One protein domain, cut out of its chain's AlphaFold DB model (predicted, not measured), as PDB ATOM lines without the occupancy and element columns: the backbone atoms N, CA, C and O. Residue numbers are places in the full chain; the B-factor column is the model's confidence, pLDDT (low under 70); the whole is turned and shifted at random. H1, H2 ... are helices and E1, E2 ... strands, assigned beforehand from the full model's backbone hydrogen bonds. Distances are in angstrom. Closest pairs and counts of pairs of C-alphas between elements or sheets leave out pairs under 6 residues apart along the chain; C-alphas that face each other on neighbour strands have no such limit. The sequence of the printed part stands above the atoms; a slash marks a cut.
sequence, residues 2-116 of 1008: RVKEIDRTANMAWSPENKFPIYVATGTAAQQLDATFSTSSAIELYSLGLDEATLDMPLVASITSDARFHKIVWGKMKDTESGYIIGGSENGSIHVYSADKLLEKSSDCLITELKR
ATOM      1  N   ARG A   2      19.129   1.769  33.061       77.25
ATOM      2  CA  ARG A   2      19.068   3.109  33.668       77.25
ATOM      3  C   ARG A   2      18.102   3.996  32.862       77.25
ATOM      4  O   ARG A   2      18.035   3.848  31.638       77.25
ATOM      5  N   VAL A   3      17.348   4.838  33.560       81.00
ATOM      6  CA  VAL A   3      16.351   5.785  33.026       81.00
ATOM      7  C   VAL A   3      16.805   7.212  33.306       81.00
ATOM      8  O   VAL A   3      16.821   8.035  32.400       81.00
ATOM      9  N   LYS A   4      17.212   7.468  34.554       87.19
ATOM     10  CA  LYS A   4      17.821   8.712  35.020       87.19
ATOM     11  C   LYS A   4      18.867   8.425  36.107       87.19
ATOM     12  O   LYS A   4      18.923   7.309  36.627       87.19
ATOM     13  N   GLU A   5      19.654   9.432  36.463       88.19
ATOM     14  CA  GLU A   5      20.723   9.402  37.463       88.19
ATOM     15  C   GLU A   5      20.803  10.760  38.202       88.19
ATOM     16  O   GLU A   5      20.444  11.802  37.646       88.19
ATOM     17  N   ILE A   6      21.255  10.751  39.460       88.44
ATOM     18  CA  ILE A   6      21.672  11.939  40.223       88.44
ATOM     19  C   ILE A   6      23.072  11.675  40.787       88.44
ATOM     20  O   ILE A   6      23.283  10.664  41.455       88.44
ATOM     21  N   ASP A   7      23.989  12.622  40.605       85.50
ATOM     22  CA  ASP A   7      25.340  12.597  41.179       85.50
ATOM     23  C   ASP A   7      25.330  13.148  42.632       85.50
ATOM     24  O   ASP A   7      25.787  14.264  42.893       85.50
ATOM     25  N   ARG A   8      24.728  12.404  43.580       81.31
ATOM     26  CA  ARG A   8      24.641  12.727  45.023       81.31
ATOM     27  C   ARG A   8      24.657  11.493  45.949       81.31
ATOM     28  O   ARG A   8      23.782  10.634  45.859       81.31
ATOM     29  N   THR A   9      25.519  11.504  46.974       85.81
ATOM     30  CA  THR A   9      25.403  10.642  48.177       85.81
ATOM     31  C   THR A   9      24.244  11.092  49.091       85.81
ATOM     32  O   THR A   9      24.399  11.926  49.989       85.81
ATOM     33  N   ALA A  10      23.038  10.557  48.877       88.38
ATOM     34  CA  ALA A  10      21.856  10.953  49.647       88.38
ATOM     35  C   ALA A  10      20.886   9.797  49.947       88.38
ATOM     36  O   ALA A  10      20.755   8.845  49.182       88.38
ATOM     37  N   ASN A  11      20.161   9.926  51.061       90.88
ATOM     38  CA  ASN A  11      18.957   9.140  51.330       90.88
ATOM     39  C   ASN A  11      17.797   9.694  50.495       90.88
ATOM     40  O   ASN A  11      17.727  10.907  50.291       90.88
ATOM     41  N   MET A  12      16.873   8.840  50.050       92.19
ATOM     42  CA  MET A  12      15.791   9.240  49.140       92.19
ATOM     43  C   MET A  12      14.385   8.948  49.676       92.19
ATOM     44  O   MET A  12      14.194   8.086  50.532       92.19
ATOM     45  N   ALA A  13      13.389   9.631  49.115       93.50
ATOM     46  CA  ALA A  13      11.979   9.278  49.225       93.50
ATOM     47  C   ALA A  13      11.212   9.688  47.955       93.50
ATOM     48  O   ALA A  13      11.343  10.814  47.468       93.50
ATOM     49  N   TRP A  14      10.375   8.792  47.434       93.31
ATOM     50  CA  TRP A  14       9.471   9.093  46.319       93.31
ATOM     51  C   TRP A  14       8.294   9.983  46.733       93.31
ATOM     52  O   TRP A  14       7.716   9.794  47.802       93.31
ATOM     53  N   SER A  15       7.864  10.880  45.841       91.69
ATOM     54  CA  SER A  15       6.607  11.625  46.004       91.69
ATOM     55  C   SER A  15       5.378  10.698  46.136       91.69
ATOM     56  O   SER A  15       5.346   9.650  45.478       91.69
ATOM     57  N   PRO A  16       4.347  11.060  46.930       87.81
ATOM     58  CA  PRO A  16       3.159  10.229  47.131       87.81
ATOM     59  C   PRO A  16       2.394   9.948  45.831       87.81
ATOM     60  O   PRO A  16       2.290  10.823  44.975       87.81
ATOM     61  N   GLU A  17       1.772   8.764  45.729       82.06
ATOM     62  CA  GLU A  17       1.076   8.267  44.524       82.06
ATOM     63  C   GLU A  17       0.179   9.315  43.840       82.06
ATOM     64  O   GLU A  17       0.186   9.425  42.612       82.06
ATOM     65  N   ASN A  18      -0.564  10.101  44.626       79.81
ATOM     66  CA  ASN A  18      -1.503  11.105  44.130       79.81
ATOM     67  C   ASN A  18      -0.831  12.235  43.329       79.81
ATOM     68  O   ASN A  18      -1.439  12.715  42.368       79.81
ATOM     69  N   LYS A  19       0.389  12.668  43.688       80.81
ATOM     70  CA  LYS A  19       0.994  13.871  43.096       80.81
ATOM     71  C   LYS A  19       1.450  13.618  41.658       80.81
ATOM     72  O   LYS A  19       1.902  12.533  41.289       80.81
ATOM     73  N   PHE A  20       1.293  14.651  40.841       78.94
ATOM     74  CA  PHE A  20       1.822  14.745  39.490       78.94
ATOM     75  C   PHE A  20       2.456  16.139  39.315       78.94
ATOM     76  O   PHE A  20       1.877  17.102  39.825       78.94
ATOM     77  N   PRO A  21       3.604  16.276  38.620       83.88
ATOM     78  CA  PRO A  21       4.468  15.200  38.116       83.88
ATOM     79  C   PRO A  21       5.127  14.393  39.254       83.88
ATOM     80  O   PRO A  21       4.874  14.639  40.432       83.88
ATOM     81  N   ILE A  22       5.915  13.374  38.898       89.19
ATOM     82  CA  ILE A  22       6.636  12.538  39.870       89.19
ATOM     83  C   ILE A  22       7.929  13.245  40.280       89.19
ATOM     84  O   ILE A  22       8.722  13.630  39.418       89.19
ATOM     85  N   TYR A  23       8.157  13.338  41.589       91.00
ATOM     86  CA  TYR A  23       9.379  13.878  42.175       91.00
ATOM     87  C   TYR A  23      10.092  12.837  43.050       91.00
ATOM     88  O   TYR A  23       9.468  11.932  43.614       91.00
ATOM     89  N   VAL A  24      11.401  13.014  43.209       92.75
ATOM     90  CA  VAL A  24      12.224  12.338  44.218       92.75
ATOM     91  C   VAL A  24      12.773  13.406  45.156       92.75
ATOM     92  O   VAL A  24      13.398  14.364  44.703       92.75
ATOM     93  N   ALA A  25      12.535  13.245  46.456       92.88
ATOM     94  CA  ALA A  25      13.242  14.000  47.481       92.88
ATOM     95  C   ALA A  25      14.521  13.250  47.840       92.88
ATOM     96  O   ALA A  25      14.478  12.047  48.102       92.88
ATOM     97  N   THR A  26      15.643  13.953  47.879       92.12
ATOM     98  CA  THR A  26      16.924  13.434  48.357       92.12
ATOM     99  C   THR A  26      17.440  14.327  49.477       92.12
ATOM    100  O   THR A  26      17.240  15.537  49.458       92.12
ATOM    101  N   GLY A  27      18.094  13.757  50.484       91.19
ATOM    102  CA  GLY A  27      18.740  14.546  51.529       91.19
ATOM    103  C   GLY A  27      20.013  13.896  52.041       91.19
ATOM    104  O   GLY A  27      20.122  12.668  52.100       91.19
ATOM    105  N   THR A  28      20.991  14.736  52.376       90.25
ATOM    106  CA  THR A  28      22.377  14.331  52.652       90.25
ATOM    107  C   THR A  28      22.448  13.231  53.710       90.25
ATOM    108  O   THR A  28      21.963  13.398  54.834       90.25
ATOM    109  N   ALA A  29      23.062  12.102  53.351       86.94
ATOM    110  CA  ALA A  29      23.148  10.940  54.224       86.94
ATOM    111  C   ALA A  29      24.118  11.183  55.397       86.94
ATOM    112  O   ALA A  29      25.241  11.644  55.212       86.94
ATOM    113  N   ALA A  30      23.703  10.832  56.616       83.75
ATOM    114  CA  ALA A  30      24.547  10.944  57.813       83.75
ATOM    115  C   ALA A  30      25.686   9.906  57.851       83.75
ATOM    116  O   ALA A  30      26.755  10.162  58.392       83.75
ATOM    117  N   GLN A  31      25.476   8.726  57.260       75.12
ATOM    118  CA  GLN A  31      26.419   7.597  57.327       75.12
ATOM    119  C   GLN A  31      27.535   7.648  56.270       75.12
ATOM    120  O   GLN A  31      28.365   6.743  56.222       75.12
ATOM    121  N   GLN A  32      27.538   8.659  55.401       72.62
ATOM    122  CA  GLN A  32      28.425   8.746  54.241       72.62
ATOM    123  C   GLN A  32      29.076  10.129  54.152       72.62
ATOM    124  O   GLN A  32      28.513  11.147  54.561       72.62
ATOM    125  N   LEU A  33      30.283  10.150  53.595       69.00
ATOM    126  CA  LEU A  33      30.961  11.361  53.157       69.00
ATOM    127  C   LEU A  33      30.976  11.347  51.634       69.00
ATOM    128  O   LEU A  33      31.429  10.378  51.029       69.00
ATOM    129  N   ASP A  34      30.463  12.418  51.039       66.38
ATOM    130  CA  ASP A  34      30.490  12.609  49.596       66.38
ATOM    131  C   ASP A  34      31.929  12.723  49.078       66.38
ATOM    132  O   ASP A  34      32.805  13.221  49.791       66.38
ATOM    133  N   ALA A  35      32.173  12.356  47.818       65.12
ATOM    134  CA  ALA A  35      33.495  12.501  47.201       65.12
ATOM    135  C   ALA A  35      33.981  13.967  47.157       65.12
ATOM    136  O   ALA A  35      35.185  14.225  47.126       65.12
ATOM    137  N   THR A  36      33.057  14.936  47.212       65.88
ATOM    138  CA  THR A  36      33.359  16.374  47.338       65.88
ATOM    139  C   THR A  36      33.807  16.803  48.742       65.88
ATOM    140  O   THR A  36      34.194  17.955  48.927       65.88
ATOM    141  N   PHE A  37      33.723  15.916  49.744       67.44
ATOM    142  CA  PHE A  37      33.895  16.208  51.174       67.44
ATOM    143  C   PHE A  37      33.013  17.355  51.705       67.44
ATOM    144  O   PHE A  37      33.327  17.955  52.736       67.44
ATOM    145  N   SER A  38      31.889  17.657  51.041       68.19
ATOM    146  CA  SER A  38      31.015  18.745  51.478       68.19
ATOM    147  C   SER A  38      30.479  18.518  52.895       68.19
ATOM    148  O   SER A  38      29.945  17.454  53.238       68.19
ATOM    149  N   THR A  39      30.603  19.547  53.732       72.75
ATOM    150  CA  THR A  39      30.060  19.563  55.091       72.75
ATOM    151  C   THR A  39      28.574  19.912  55.115       72.75
ATOM    152  O   THR A  39      27.885  19.456  56.027       72.75
ATOM    153  N   SER A  40      28.063  20.643  54.115       79.69
ATOM    154  CA  SER A  40      26.678  21.124  54.067       79.69
ATOM    155  C   SER A  40      25.662  19.992  53.903       79.69
ATOM    156  O   SER A  40      25.683  19.281  52.896       79.69
ATOM    157  N   SER A  41      24.719  19.884  54.834       85.19
ATOM    158  CA  SER A  41      23.494  19.102  54.658       85.19
ATOM    159  C   SER A  41      22.434  19.898  53.890       85.19
ATOM    160  O   SER A  41      22.270  21.103  54.090       85.19
ATOM    161  N   ALA A  42      21.688  19.221  53.021       89.00
ATOM    162  CA  ALA A  42      20.570  19.788  52.273       89.00
ATOM    163  C   ALA A  42      19.450  18.755  52.065       89.00
ATOM    164  O   ALA A  42      19.675  17.549  52.206       89.00
ATOM    165  N   ILE A  43      18.262  19.244  51.708       90.62
ATOM    166  CA  ILE A  43      17.203  18.475  51.048       90.62
ATOM    167  C   ILE A  43      16.996  19.065  49.654       90.62
ATOM    168  O   ILE A  43      16.774  20.265  49.500       90.62
ATOM    169  N   GLU A  44      17.070  18.208  48.646       91.44
ATOM    170  CA  GLU A  44      16.999  18.526  47.227       91.44
ATOM    171  C   GLU A  44      15.782  17.811  46.606       91.44
ATOM    172  O   GLU A  44      15.481  16.659  46.921       91.44
ATOM    173  N   LEU A  45      15.036  18.514  45.752       92.19
ATOM    174  CA  LEU A  45      13.882  17.983  45.020       92.19
ATOM    175  C   LEU A  45      14.223  17.843  43.543       92.19
ATOM    176  O   LEU A  45      14.473  18.842  42.870       92.19
ATOM    177  N   TYR A  46      14.144  16.623  43.024       91.25
ATOM    178  CA  TYR A  46      14.373  16.300  41.619       91.25
ATOM    179  C   TYR A  46      13.061  15.924  40.928       91.25
ATOM    180  O   TYR A  46      12.247  15.191  41.492       91.25
ATOM    181  N   SER A  47      12.847  16.411  39.703       89.81
ATOM    182  CA  SER A  47      11.727  15.983  38.849       89.81
ATOM    183  C   SER A  47      12.156  14.817  37.964       89.81
ATOM    184  O   SER A  47      13.265  14.817  37.437       89.81
ATOM    185  N   LEU A  48      11.269  13.838  37.764       83.88
ATOM    186  CA  LEU A  48      11.577  12.637  36.982       83.88
ATOM    187  C   LEU A  48      11.832  12.919  35.485       83.88
ATOM    188  O   LEU A  48      12.568  12.170  34.846       83.88
ATOM    189  N   GLY A  49      11.234  13.982  34.928       75.62
ATOM    190  CA  GLY A  49      11.571  14.527  33.600       75.62
ATOM    191  C   GLY A  49      11.649  13.507  32.453       75.62
ATOM    192  O   GLY A  49      12.632  13.509  31.714       75.62
ATOM    193  N   LEU A  50      10.656  12.615  32.322       73.88
ATOM    194  CA  LEU A  50      10.677  11.508  31.343       73.88
ATOM    195  C   LEU A  50      10.654  11.962  29.874       73.88
ATOM    196  O   LEU A  50      11.009  11.177  28.999       73.88
ATOM    197  N   ASP A  51      10.245  13.203  29.609       74.44
ATOM    198  CA  ASP A  51      10.207  13.792  28.268       74.44
ATOM    199  C   ASP A  51      11.607  14.204  27.764       74.44
ATOM    200  O   ASP A  51      11.820  14.370  26.563       74.44
ATOM    201  N   GLU A  52      12.586  14.337  28.668       73.88
ATOM    202  CA  GLU A  52      13.975  14.649  28.329       73.88
ATOM    203  C   GLU A  52      14.828  13.377  28.223       73.88
ATOM    204  O   GLU A  52      15.019  12.657  29.204       73.88
ATOM    205  N   ALA A  53      15.451  13.158  27.060       69.25
ATOM    206  CA  ALA A  53      16.367  12.036  26.808       69.25
ATOM    207  C   ALA A  53      17.744  12.148  27.513       69.25
ATOM    208  O   ALA A  53      18.640  11.339  27.265       69.25
ATOM    209  N   THR A  54      17.931  13.152  28.372       79.19
ATOM    210  CA  THR A  54      19.077  13.299  29.283       79.19
ATOM    211  C   THR A  54      19.069  12.196  30.344       79.19
ATOM    212  O   THR A  54      18.002  11.751  30.763       79.19
ATOM    213  N   LEU A  55      20.244  11.770  30.820       79.75
ATOM    214  CA  LEU A  55      20.324  10.868  31.975       79.75
ATOM    215  C   LEU A  55      20.174  11.633  33.303       79.75
ATOM    216  O   LEU A  55      19.601  11.105  34.247       79.75
ATOM    217  N   ASP A  56      20.627  12.881  33.374       82.31
ATOM    218  CA  ASP A  56      20.514  13.701  34.585       82.31
ATOM    219  C   ASP A  56      19.041  14.036  34.909       82.31
ATOM    220  O   ASP A  56      18.238  14.305  34.004       82.31
ATOM    221  N   MET A  57      18.672  14.042  36.197       84.62
ATOM    222  CA  MET A  57      17.385  14.600  36.643       84.62
ATOM    223  C   MET A  57      17.491  16.105  36.933       84.62
ATOM    224  O   MET A  57      18.396  16.519  37.663       84.62
ATOM    225  N   PRO A  58      16.554  16.940  36.446       84.50
ATOM    226  CA  PRO A  58      16.542  18.364  36.759       84.50
ATOM    227  C   PRO A  58      16.210  18.626  38.237       84.50
ATOM    228  O   PRO A  58      15.168  18.203  38.754       84.50
ATOM    229  N   LEU A  59      17.095  19.376  38.901       87.38
ATOM    230  CA  LEU A  59      16.898  19.902  40.252       87.38
ATOM    231  C   LEU A  59      15.840  21.016  40.226       87.38
ATOM    232  O   LEU A  59      16.015  22.057  39.593       87.38
ATOM    233  N   VAL A  60      14.746  20.805  40.948       87.81
ATOM    234  CA  VAL A  60      13.612  21.730  41.037       87.81
ATOM    235  C   VAL A  60      13.847  22.745  42.148       87.81
ATOM    236  O   VAL A  60      13.746  23.947  41.904       87.81
ATOM    237  N   ALA A  61      14.192  22.274  43.348       86.69
ATOM    238  CA  ALA A  61      14.417  23.089  44.539       86.69
ATOM    239  C   ALA A  61      15.477  22.455  45.455       86.69
ATOM    240  O   ALA A  61      15.711  21.251  45.399       86.69
ATOM    241  N   SER A  62      16.104  23.269  46.304       89.12
ATOM    242  CA  SER A  62      17.078  22.840  47.311       89.12
ATOM    243  C   SER A  62      16.947  23.730  48.545       89.12
ATOM    244  O   SER A  62      16.751  24.940  48.408       89.12
ATOM    245  N   ILE A  63      17.039  23.141  49.737       89.06
ATOM    246  CA  ILE A  63      17.077  23.847  51.020       89.06
ATOM    247  C   ILE A  63      18.193  23.280  51.900       89.06
ATOM    248  O   ILE A  63      18.340  22.067  52.037       89.06
ATOM    249  N   THR A  64      18.979  24.158  52.520       87.81
ATOM    250  CA  THR A  64      20.017  23.782  53.487       87.81
ATOM    251  C   THR A  64      19.406  23.301  54.803       87.81
ATOM    252  O   THR A  64      18.433  23.876  55.288       87.81
ATOM    253  N   SER A  65      20.006  22.274  55.400       85.69
ATOM    254  CA  SER A  65      19.640  21.706  56.702       85.69
ATOM    255  C   SER A  65      20.832  21.777  57.652       85.69
ATOM    256  O   SER A  65      21.958  21.494  57.241       85.69
ATOM    257  N   ASP A  66      20.588  22.065  58.930       81.88
ATOM    258  CA  ASP A  66      21.622  22.076  59.975       81.88
ATOM    259  C   ASP A  66      22.076  20.662  60.395       81.88
ATOM    260  O   ASP A  66      23.062  20.519  61.118       81.88
ATOM    261  N   ALA A  67      21.371  19.610  59.957       83.62
ATOM    262  CA  ALA A  67      21.673  18.218  60.291       83.62
ATOM    263  C   ALA A  67      21.547  17.262  59.090       83.62
ATOM    264  O   ALA A  67      20.726  17.473  58.187       83.62
ATOM    265  N   ARG A  68      22.330  16.174  59.114       89.50
ATOM    266  CA  ARG A  68      22.278  15.071  58.137       89.50
ATOM    267  C   ARG A  68      21.249  14.017  58.536       89.50
ATOM    268  O   ARG A  68      20.941  13.846  59.718       89.50
ATOM    269  N   PHE A  69      20.753  13.263  57.554       91.50
ATOM    270  CA  PHE A  69      19.631  12.337  57.733       91.50
ATOM    271  C   PHE A  69      20.044  10.863  57.637       91.50
ATOM    272  O   PHE A  69      20.815  10.477  56.756       91.50
ATOM    273  N   HIS A  70      19.488  10.017  58.508       90.25
ATOM    274  CA  HIS A  70      19.612   8.555  58.442       90.25
ATOM    275  C   HIS A  70      18.540   7.900  57.577       90.25
ATOM    276  O   HIS A  70      18.831   6.914  56.906       90.25
ATOM    277  N   LYS A  71      17.320   8.445  57.585       90.88
ATOM    278  CA  LYS A  71      16.223   8.044  56.702       90.88
ATOM    279  C   LYS A  71      15.348   9.256  56.396       90.88
ATOM    280  O   LYS A  71      15.214  10.152  57.233       90.88
ATOM    281  N   ILE A  72      14.754   9.266  55.208       93.56
ATOM    282  CA  ILE A  72      13.792  10.273  54.759       93.56
ATOM    283  C   ILE A  72      12.521   9.549  54.303       93.56
ATOM    284  O   ILE A  72      12.596   8.445  53.767       93.56
ATOM    285  N   VAL A  73      11.347  10.136  54.553       93.44
ATOM    286  CA  VAL A  73      10.048   9.617  54.097       93.44
ATOM    287  C   VAL A  73       9.168  10.784  53.648       93.44
ATOM    288  O   VAL A  73       9.061  11.786  54.355       93.44
ATOM    289  N   TRP A  74       8.512  10.656  52.494       92.81
ATOM    290  CA  TRP A  74       7.578  11.657  51.972       92.81
ATOM    291  C   TRP A  74       6.134  11.208  52.244       92.81
ATOM    292  O   TRP A  74       5.703  10.138  51.814       92.81
ATOM    293  N   GLY A  75       5.384  12.014  52.993       87.81
ATOM    294  CA  GLY A  75       3.984  11.771  53.326       87.81
ATOM    295  C   GLY A  75       3.009  12.607  52.513       87.81
ATOM    296  O   GLY A  75       3.288  13.749  52.162       87.81
ATOM    297  N   LYS A  76       1.820  12.050  52.269       84.19
ATOM    298  CA  LYS A  76       0.628  12.813  51.867       84.19
ATOM    299  C   LYS A  76       0.009  13.483  53.100       84.19
ATOM    300  O   LYS A  76      -0.022  12.872  54.166       84.19
ATOM    301  N   MET A  77      -0.573  14.666  52.956       75.69
ATOM    302  CA  MET A  77      -1.503  15.227  53.947       75.69
ATOM    303  C   MET A  77      -2.890  15.358  53.308       75.69
ATOM    304  O   MET A  77      -3.033  15.149  52.105       75.69
ATOM    305  N   LYS A  78      -3.931  15.646  54.096       65.94
ATOM    306  CA  LYS A  78      -5.267  15.934  53.540       65.94
ATOM    307  C   LYS A  78      -5.392  17.370  53.030       65.94
ATOM    308  O   LYS A  78      -6.197  17.619  52.142       65.94
ATOM    309  N   ASP A  79      -4.578  18.268  53.581       64.31
ATOM    310  CA  ASP A  79      -4.727  19.719  53.442       64.31
ATOM    311  C   ASP A  79      -3.654  20.354  52.531       64.31
ATOM    312  O   ASP A  79      -3.689  21.556  52.284       64.31
ATOM    313  N   THR A  80      -2.699  19.560  52.027       71.69
ATOM    314  CA  THR A  80      -1.617  19.997  51.125       71.69
ATOM    315  C   THR A  80      -1.467  19.029  49.951       71.69
ATOM    316  O   THR A  80      -1.524  17.809  50.130       71.69
ATOM    317  N   GLU A  81      -1.292  19.548  48.731       70.50
ATOM    318  CA  GLU A  81      -1.288  18.719  47.519       70.50
ATOM    319  C   GLU A  81      -0.018  17.881  47.376       70.50
ATOM    320  O   GLU A  81      -0.080  16.724  46.956       70.50
ATOM    321  N   SER A  82       1.141  18.471  47.680       75.69
ATOM    322  CA  SER A  82       2.429  17.773  47.605       75.69
ATOM    323  C   SER A  82       2.800  17.117  48.931       75.69
ATOM    324  O   SER A  82       3.751  16.339  48.971       75.69
ATOM    325  N   GLY A  83       2.062  17.380  50.012       86.50
ATOM    326  CA  GLY A  83       2.303  16.768  51.314       86.50
ATOM    327  C   GLY A  83       3.527  17.337  52.040       86.50
ATOM    328  O   GLY A  83       3.796  18.539  52.001       86.50
ATOM    329  N   TYR A  84       4.257  16.468  52.738       89.88
ATOM    330  CA  TYR A  84       5.383  16.840  53.597       89.88
ATOM    331  C   TYR A  84       6.539  15.832  53.491       89.88
ATOM    332  O   TYR A  84       6.330  14.650  53.223       89.88
ATOM    333  N   ILE A  85       7.764  16.280  53.756       92.38
ATOM    334  CA  ILE A  85       8.985  15.463  53.749       92.38
ATOM    335  C   ILE A  85       9.524  15.401  55.179       92.38
ATOM    336  O   ILE A  85       9.701  16.440  55.814       92.38
ATOM    337  N   ILE A  86       9.775  14.197  55.697       93.19
ATOM    338  CA  ILE A  86      10.293  13.982  57.054       93.19
ATOM    339  C   ILE A  86      11.686  13.374  56.991       93.19
ATOM    340  O   ILE A  86      11.851  12.289  56.439       93.19
ATOM    341  N   GLY A  87      12.664  14.049  57.595       93.12
ATOM    342  CA  GLY A  87      14.032  13.560  57.759       93.12
ATOM    343  C   GLY A  87      14.359  13.273  59.225       93.12
ATOM    344  O   GLY A  87      14.230  14.151  60.078       93.12
ATOM    345  N   GLY A  88      14.797  12.049  59.524       92.81
ATOM    346  CA  GLY A  88      15.288  11.653  60.848       92.81
ATOM    347  C   GLY A  88      16.795  11.846  60.912       92.81
ATOM    348  O   GLY A  88      17.508  11.272  60.085       92.81
ATOM    349  N   SER A  89      17.284  12.673  61.836       91.19
ATOM    350  CA  SER A  89      18.684  13.108  61.851       91.19
ATOM    351  C   SER A  89      19.552  12.409  62.901       91.19
ATOM    352  O   SER A  89      19.077  11.779  63.851       91.19
ATOM    353  N   GLU A  90      20.866  12.505  62.699       87.00
ATOM    354  CA  GLU A  90      21.897  11.911  63.566       87.00
ATOM    355  C   GLU A  90      21.876  12.457  65.007       87.00
ATOM    356  O   GLU A  90      22.195  11.741  65.953       87.00
ATOM    357  N   ASN A  91      21.416  13.698  65.187       87.44
ATOM    358  CA  ASN A  91      21.312  14.398  66.470       87.44
ATOM    359  C   ASN A  91      20.045  14.065  67.295       87.44
ATOM    360  O   ASN A  91      19.742  14.781  68.247       87.44
ATOM    361  N   GLY A  92      19.270  13.042  66.914       87.00
ATOM    362  CA  GLY A  92      18.023  12.657  67.598       87.00
ATOM    363  C   GLY A  92      16.797  13.529  67.282       87.00
ATOM    364  O   GLY A  92      15.691  13.224  67.739       87.00
ATOM    365  N   SER A  93      16.951  14.583  66.472       91.25
ATOM    366  CA  SER A  93      15.823  15.370  65.964       91.25
ATOM    367  C   SER A  93      15.083  14.657  64.821       91.25
ATOM    368  O   SER A  93      15.626  13.811  64.106       91.25
ATOM    369  N   ILE A  94      13.834  15.063  64.595       92.50
ATOM    370  CA  ILE A  94      13.087  14.769  63.365       92.50
ATOM    371  C   ILE A  94      12.633  16.095  62.757       92.50
ATOM    372  O   ILE A  94      11.964  16.882  63.424       92.50
ATOM    373  N   HIS A  95      12.983  16.335  61.499       91.88
ATOM    374  CA  HIS A  95      12.674  17.568  60.777       91.88
ATOM    375  C   HIS A  95      11.512  17.327  59.807       91.88
ATOM    376  O   HIS A  95      11.558  16.375  59.025       91.88
ATOM    377  N   VAL A  96      10.478  18.172  59.853       91.62
ATOM    378  CA  VAL A  96       9.269  18.059  59.020       91.62
ATOM    379  C   VAL A  96       9.166  19.276  58.104       91.62
ATOM    380  O   VAL A  96       8.962  20.389  58.581       91.62
ATOM    381  N   TYR A  97       9.282  19.073  56.792       90.75
ATOM    382  CA  TYR A  97       9.264  20.126  55.773       90.75
ATOM    383  C   TYR A  97       7.980  20.078  54.934       90.75
ATOM    384  O   TYR A  97       7.506  18.999  54.585       90.75
ATOM    385  N   SER A  98       7.440  21.239  54.556       89.75
ATOM    386  CA  SER A  98       6.352  21.338  53.575       89.75
ATOM    387  C   SER A  98       6.895  21.140  52.162       89.75
ATOM    388  O   SER A  98       7.796  21.867  51.743       89.75
ATOM    389  N   ALA A  99       6.335  20.187  51.411       87.75
ATOM    390  CA  ALA A  99       6.753  19.957  50.032       87.75
ATOM    391  C   ALA A  99       6.228  21.045  49.077       87.75
ATOM    392  O   ALA A  99       6.936  21.423  48.148       87.75
ATOM    393  N   ASP A 100       5.030  21.591  49.326       85.75
ATOM    394  CA  ASP A 100       4.464  22.669  48.502       85.75
ATOM    395  C   ASP A 100       5.297  23.959  48.625       85.75
ATOM    396  O   ASP A 100       5.771  24.469  47.611       85.75
ATOM    397  N   LYS A 101       5.618  24.409  49.851       84.69
ATOM    398  CA  LYS A 101       6.502  25.578  50.061       84.69
ATOM    399  C   LYS A 101       7.887  25.402  49.416       84.69
ATOM    400  O   LYS A 101       8.489  26.381  48.972       84.69
ATOM    401  N   LEU A 102       8.398  24.165  49.382       85.88
ATOM    402  CA  LEU A 102       9.710  23.844  48.814       85.88
ATOM    403  C   LEU A 102       9.688  23.889  47.281       85.88
ATOM    404  O   LEU A 102      10.619  24.422  46.680       85.88
ATOM    405  N   LEU A 103       8.605  23.427  46.646       85.81
ATOM    406  CA  LEU A 103       8.375  23.606  45.207       85.81
ATOM    407  C   LEU A 103       8.195  25.091  44.832       85.81
ATOM    408  O   LEU A 103       8.713  25.525  43.804       85.81
ATOM    409  N   GLU A 104       7.551  25.884  45.694       84.69
ATOM    410  CA  GLU A 104       7.445  27.350  45.577       84.69
ATOM    411  C   GLU A 104       8.768  28.100  45.846       84.69
ATOM    412  O   GLU A 104       8.844  29.309  45.629       84.69
ATOM    413  N   LYS A 105       9.823  27.402  46.295       80.75
ATOM    414  CA  LYS A 105      11.144  27.959  46.658       80.75
ATOM    415  C   LYS A 105      11.101  28.996  47.788       80.75
ATOM    416  O   LYS A 105      11.959  29.876  47.865       80.75
ATOM    417  N   SER A 106      10.129  28.875  48.691       79.88
ATOM    418  CA  SER A 106      10.068  29.678  49.915       79.88
ATOM    419  C   SER A 106      11.205  29.311  50.877       79.88
ATOM    420  O   SER A 106      11.573  28.147  51.003       79.88
ATOM    421  N   SER A 107      11.738  30.279  51.625       71.81
ATOM    422  CA  SER A 107      12.750  30.009  52.663       71.81
ATOM    423  C   SER A 107      12.173  29.303  53.901       71.81
ATOM    424  O   SER A 107      12.861  28.524  54.553       71.81
ATOM    425  N   ASP A 108      10.893  29.527  54.202       76.31
ATOM    426  CA  ASP A 108      10.175  29.027  55.384       76.31
ATOM    427  C   ASP A 108       9.603  27.599  55.196       76.31
ATOM    428  O   ASP A 108       8.425  27.333  55.442       76.31
ATOM    429  N   CYS A 109      10.399  26.651  54.688       82.06
ATOM    430  CA  CYS A 109       9.898  25.296  54.391       82.06
ATOM    431  C   CYS A 109       9.775  24.370  55.610       82.06
ATOM    432  O   CYS A 109       8.989  23.422  55.558       82.06
ATOM    433  N   LEU A 110      10.542  24.597  56.680       84.44
ATOM    434  CA  LEU A 110      10.511  23.767  57.889       84.44
ATOM    435  C   LEU A 110       9.238  24.072  58.698       84.44
ATOM    436  O   LEU A 110       9.060  25.181  59.185       84.44
ATOM    437  N   ILE A 111       8.355  23.084  58.850       84.88
ATOM    438  CA  ILE A 111       7.109  23.202  59.621       84.88
ATOM    439  C   ILE A 111       7.397  23.039  61.117       84.88
ATOM    440  O   ILE A 111       6.892  23.796  61.943       84.88
ATOM    441  N   THR A 112       8.161  22.010  61.496       85.19
ATOM    442  CA  THR A 112       8.470  21.689  62.899       85.19
ATOM    443  C   THR A 112       9.724  20.821  62.995       85.19
ATOM    444  O   THR A 112       9.990  19.992  62.123       85.19
ATOM    445  N   GLU A 113      10.465  20.978  64.091       88.81
ATOM    446  CA  GLU A 113      11.550  20.093  64.510       88.81
ATOM    447  C   GLU A 113      11.166  19.395  65.828       88.81
ATOM    448  O   GLU A 113      10.749  20.042  66.790       88.81
ATOM    449  N   LEU A 114      11.287  18.068  65.883       88.69
ATOM    450  CA  LEU A 114      10.836  17.240  67.003       88.69
ATOM    451  C   LEU A 114      12.037  16.699  67.790       88.69
ATOM    452  O   LEU A 114      12.748  15.813  67.317       88.69
ATOM    453  N   LYS A 115      12.245  17.209  69.010       85.56
ATOM    454  CA  LYS A 115      13.376  16.874  69.895       85.56
ATOM    455  C   LYS A 115      12.915  16.053  71.109       85.56
ATOM    456  O   LYS A 115      12.560  16.613  72.146       85.56
ATOM    457  N   ARG A 116      12.877  14.720  70.967       85.75
ATOM    458  CA  ARG A 116      12.530  13.766  72.054       85.75
ATOM    459  C   ARG A 116      13.391  12.499  72.119       85.75
ATOM    460  O   ARG A 116      13.461  11.927  73.201       85.75
TER     461      ARG A 116
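Overview. This is residues 2 to 116 of the 1008 residues of an uncharacterized protein of Elysia chlorotica (UniProt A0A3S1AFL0). Two twisted sheets of four strands each make a sandwich, partly face to face: they come close at E2 and E6 and open like a wedge toward E5 and E9, with the short helix H1 set in the opening near E5. E1, at the start of the printed part, lies away from both sheets. The printed part has 115 residues with nine named strands and one named helix, in the order E1 E2 E3 E4 E5 E6 E7 E8 H1 E9, and the class is mostly strand. The sheets run E2 E3 E4 E5 and E6 E7 E8 E9, both antiparallel throughout. The whole is compact, with a radius of gyration of the C-alphas of 13.8 A and spans of 44 by 39 by 22 A.

Arrangement. Start at residues 2 to 7, strand E1, which pairs with no named strand and is apart from E2, residues 10 to 14. E2 and E3, residues 23 to 28, form a hairpin; look for N 13 and O 25, 2.8 A apart. E3 and E4, residues 41 to 47, form the next hairpin, with N 44 and O 26 at 2.8 A. E4 and E5, residues 59 to 65, form a third, with N 43 and O 63 at 2.8 A. E2 to E5 are a meander, each strand the antiparallel neighbour of the one before, with E2 and E5 as edge strands. At the link from E5 to E6, residues 69 to 75, you pass to the other sheet. There E6 and E7, residues 84 to 89, form a hairpin, with N 75 and O 84 at 2.8 A. E7 and E8, residues 93 to 98, form another, with N 97 and O 85 at 2.8 A; E6 to E8 are the second meander. E9, residues 110 to 115, is the antiparallel neighbour of E8, with N 114 and O 94 at 2.8 A. Between the sheets, the closest C-alphas of E2 and E6 are those of Ala 13 and Val 73, 5.3 A apart, while E5 and E9 are apart. The parts that face each other are 9.6 A apart centre to centre, and the strands of the two sheets stand at 28 degrees. H1, residues 99 to 103, is on both sheets, at a height of 8.7 A over the first and 8.4 A over the second. It lies only just over E5, on which 3 of its 5 C-alphas fall; the closest C-alphas of the two are those of Ala 61 and Leu 103, 6.1 A apart. Every O i to N i+4 pair in H1 is within hydrogen-bond range.

Along the chain. Find C-alpha 2 at (19.068, 3.109, 33.668); from there E1 runs 13.6 A, and E2 follows with 13.0 A. E3 is 16.7 A long. C-alpha 41 at (23.494, 19.102, 54.658) begins E4, 20.0 A long, and E5 then covers 16.8 A. E6 spans 16.3 A, E7 16.1 A and E8 16.7 A. H1 takes 6.3 A, and E9 runs 14.1 A to C-alpha 115 at (13.376, 16.874, 69.895).

Size, cuts and confidence. The C-alphas farthest apart are those of Ala 53 and Arg 116, at 45.4 A. The printed part has no cut. The long links are E3 to E4, residues 29 to 40, and E4 to E5. Mean pLDDT of the printed part is 84.3; look for values under 70 at residues 33 to 38, residue 53 and residues 78 to 79 of this model.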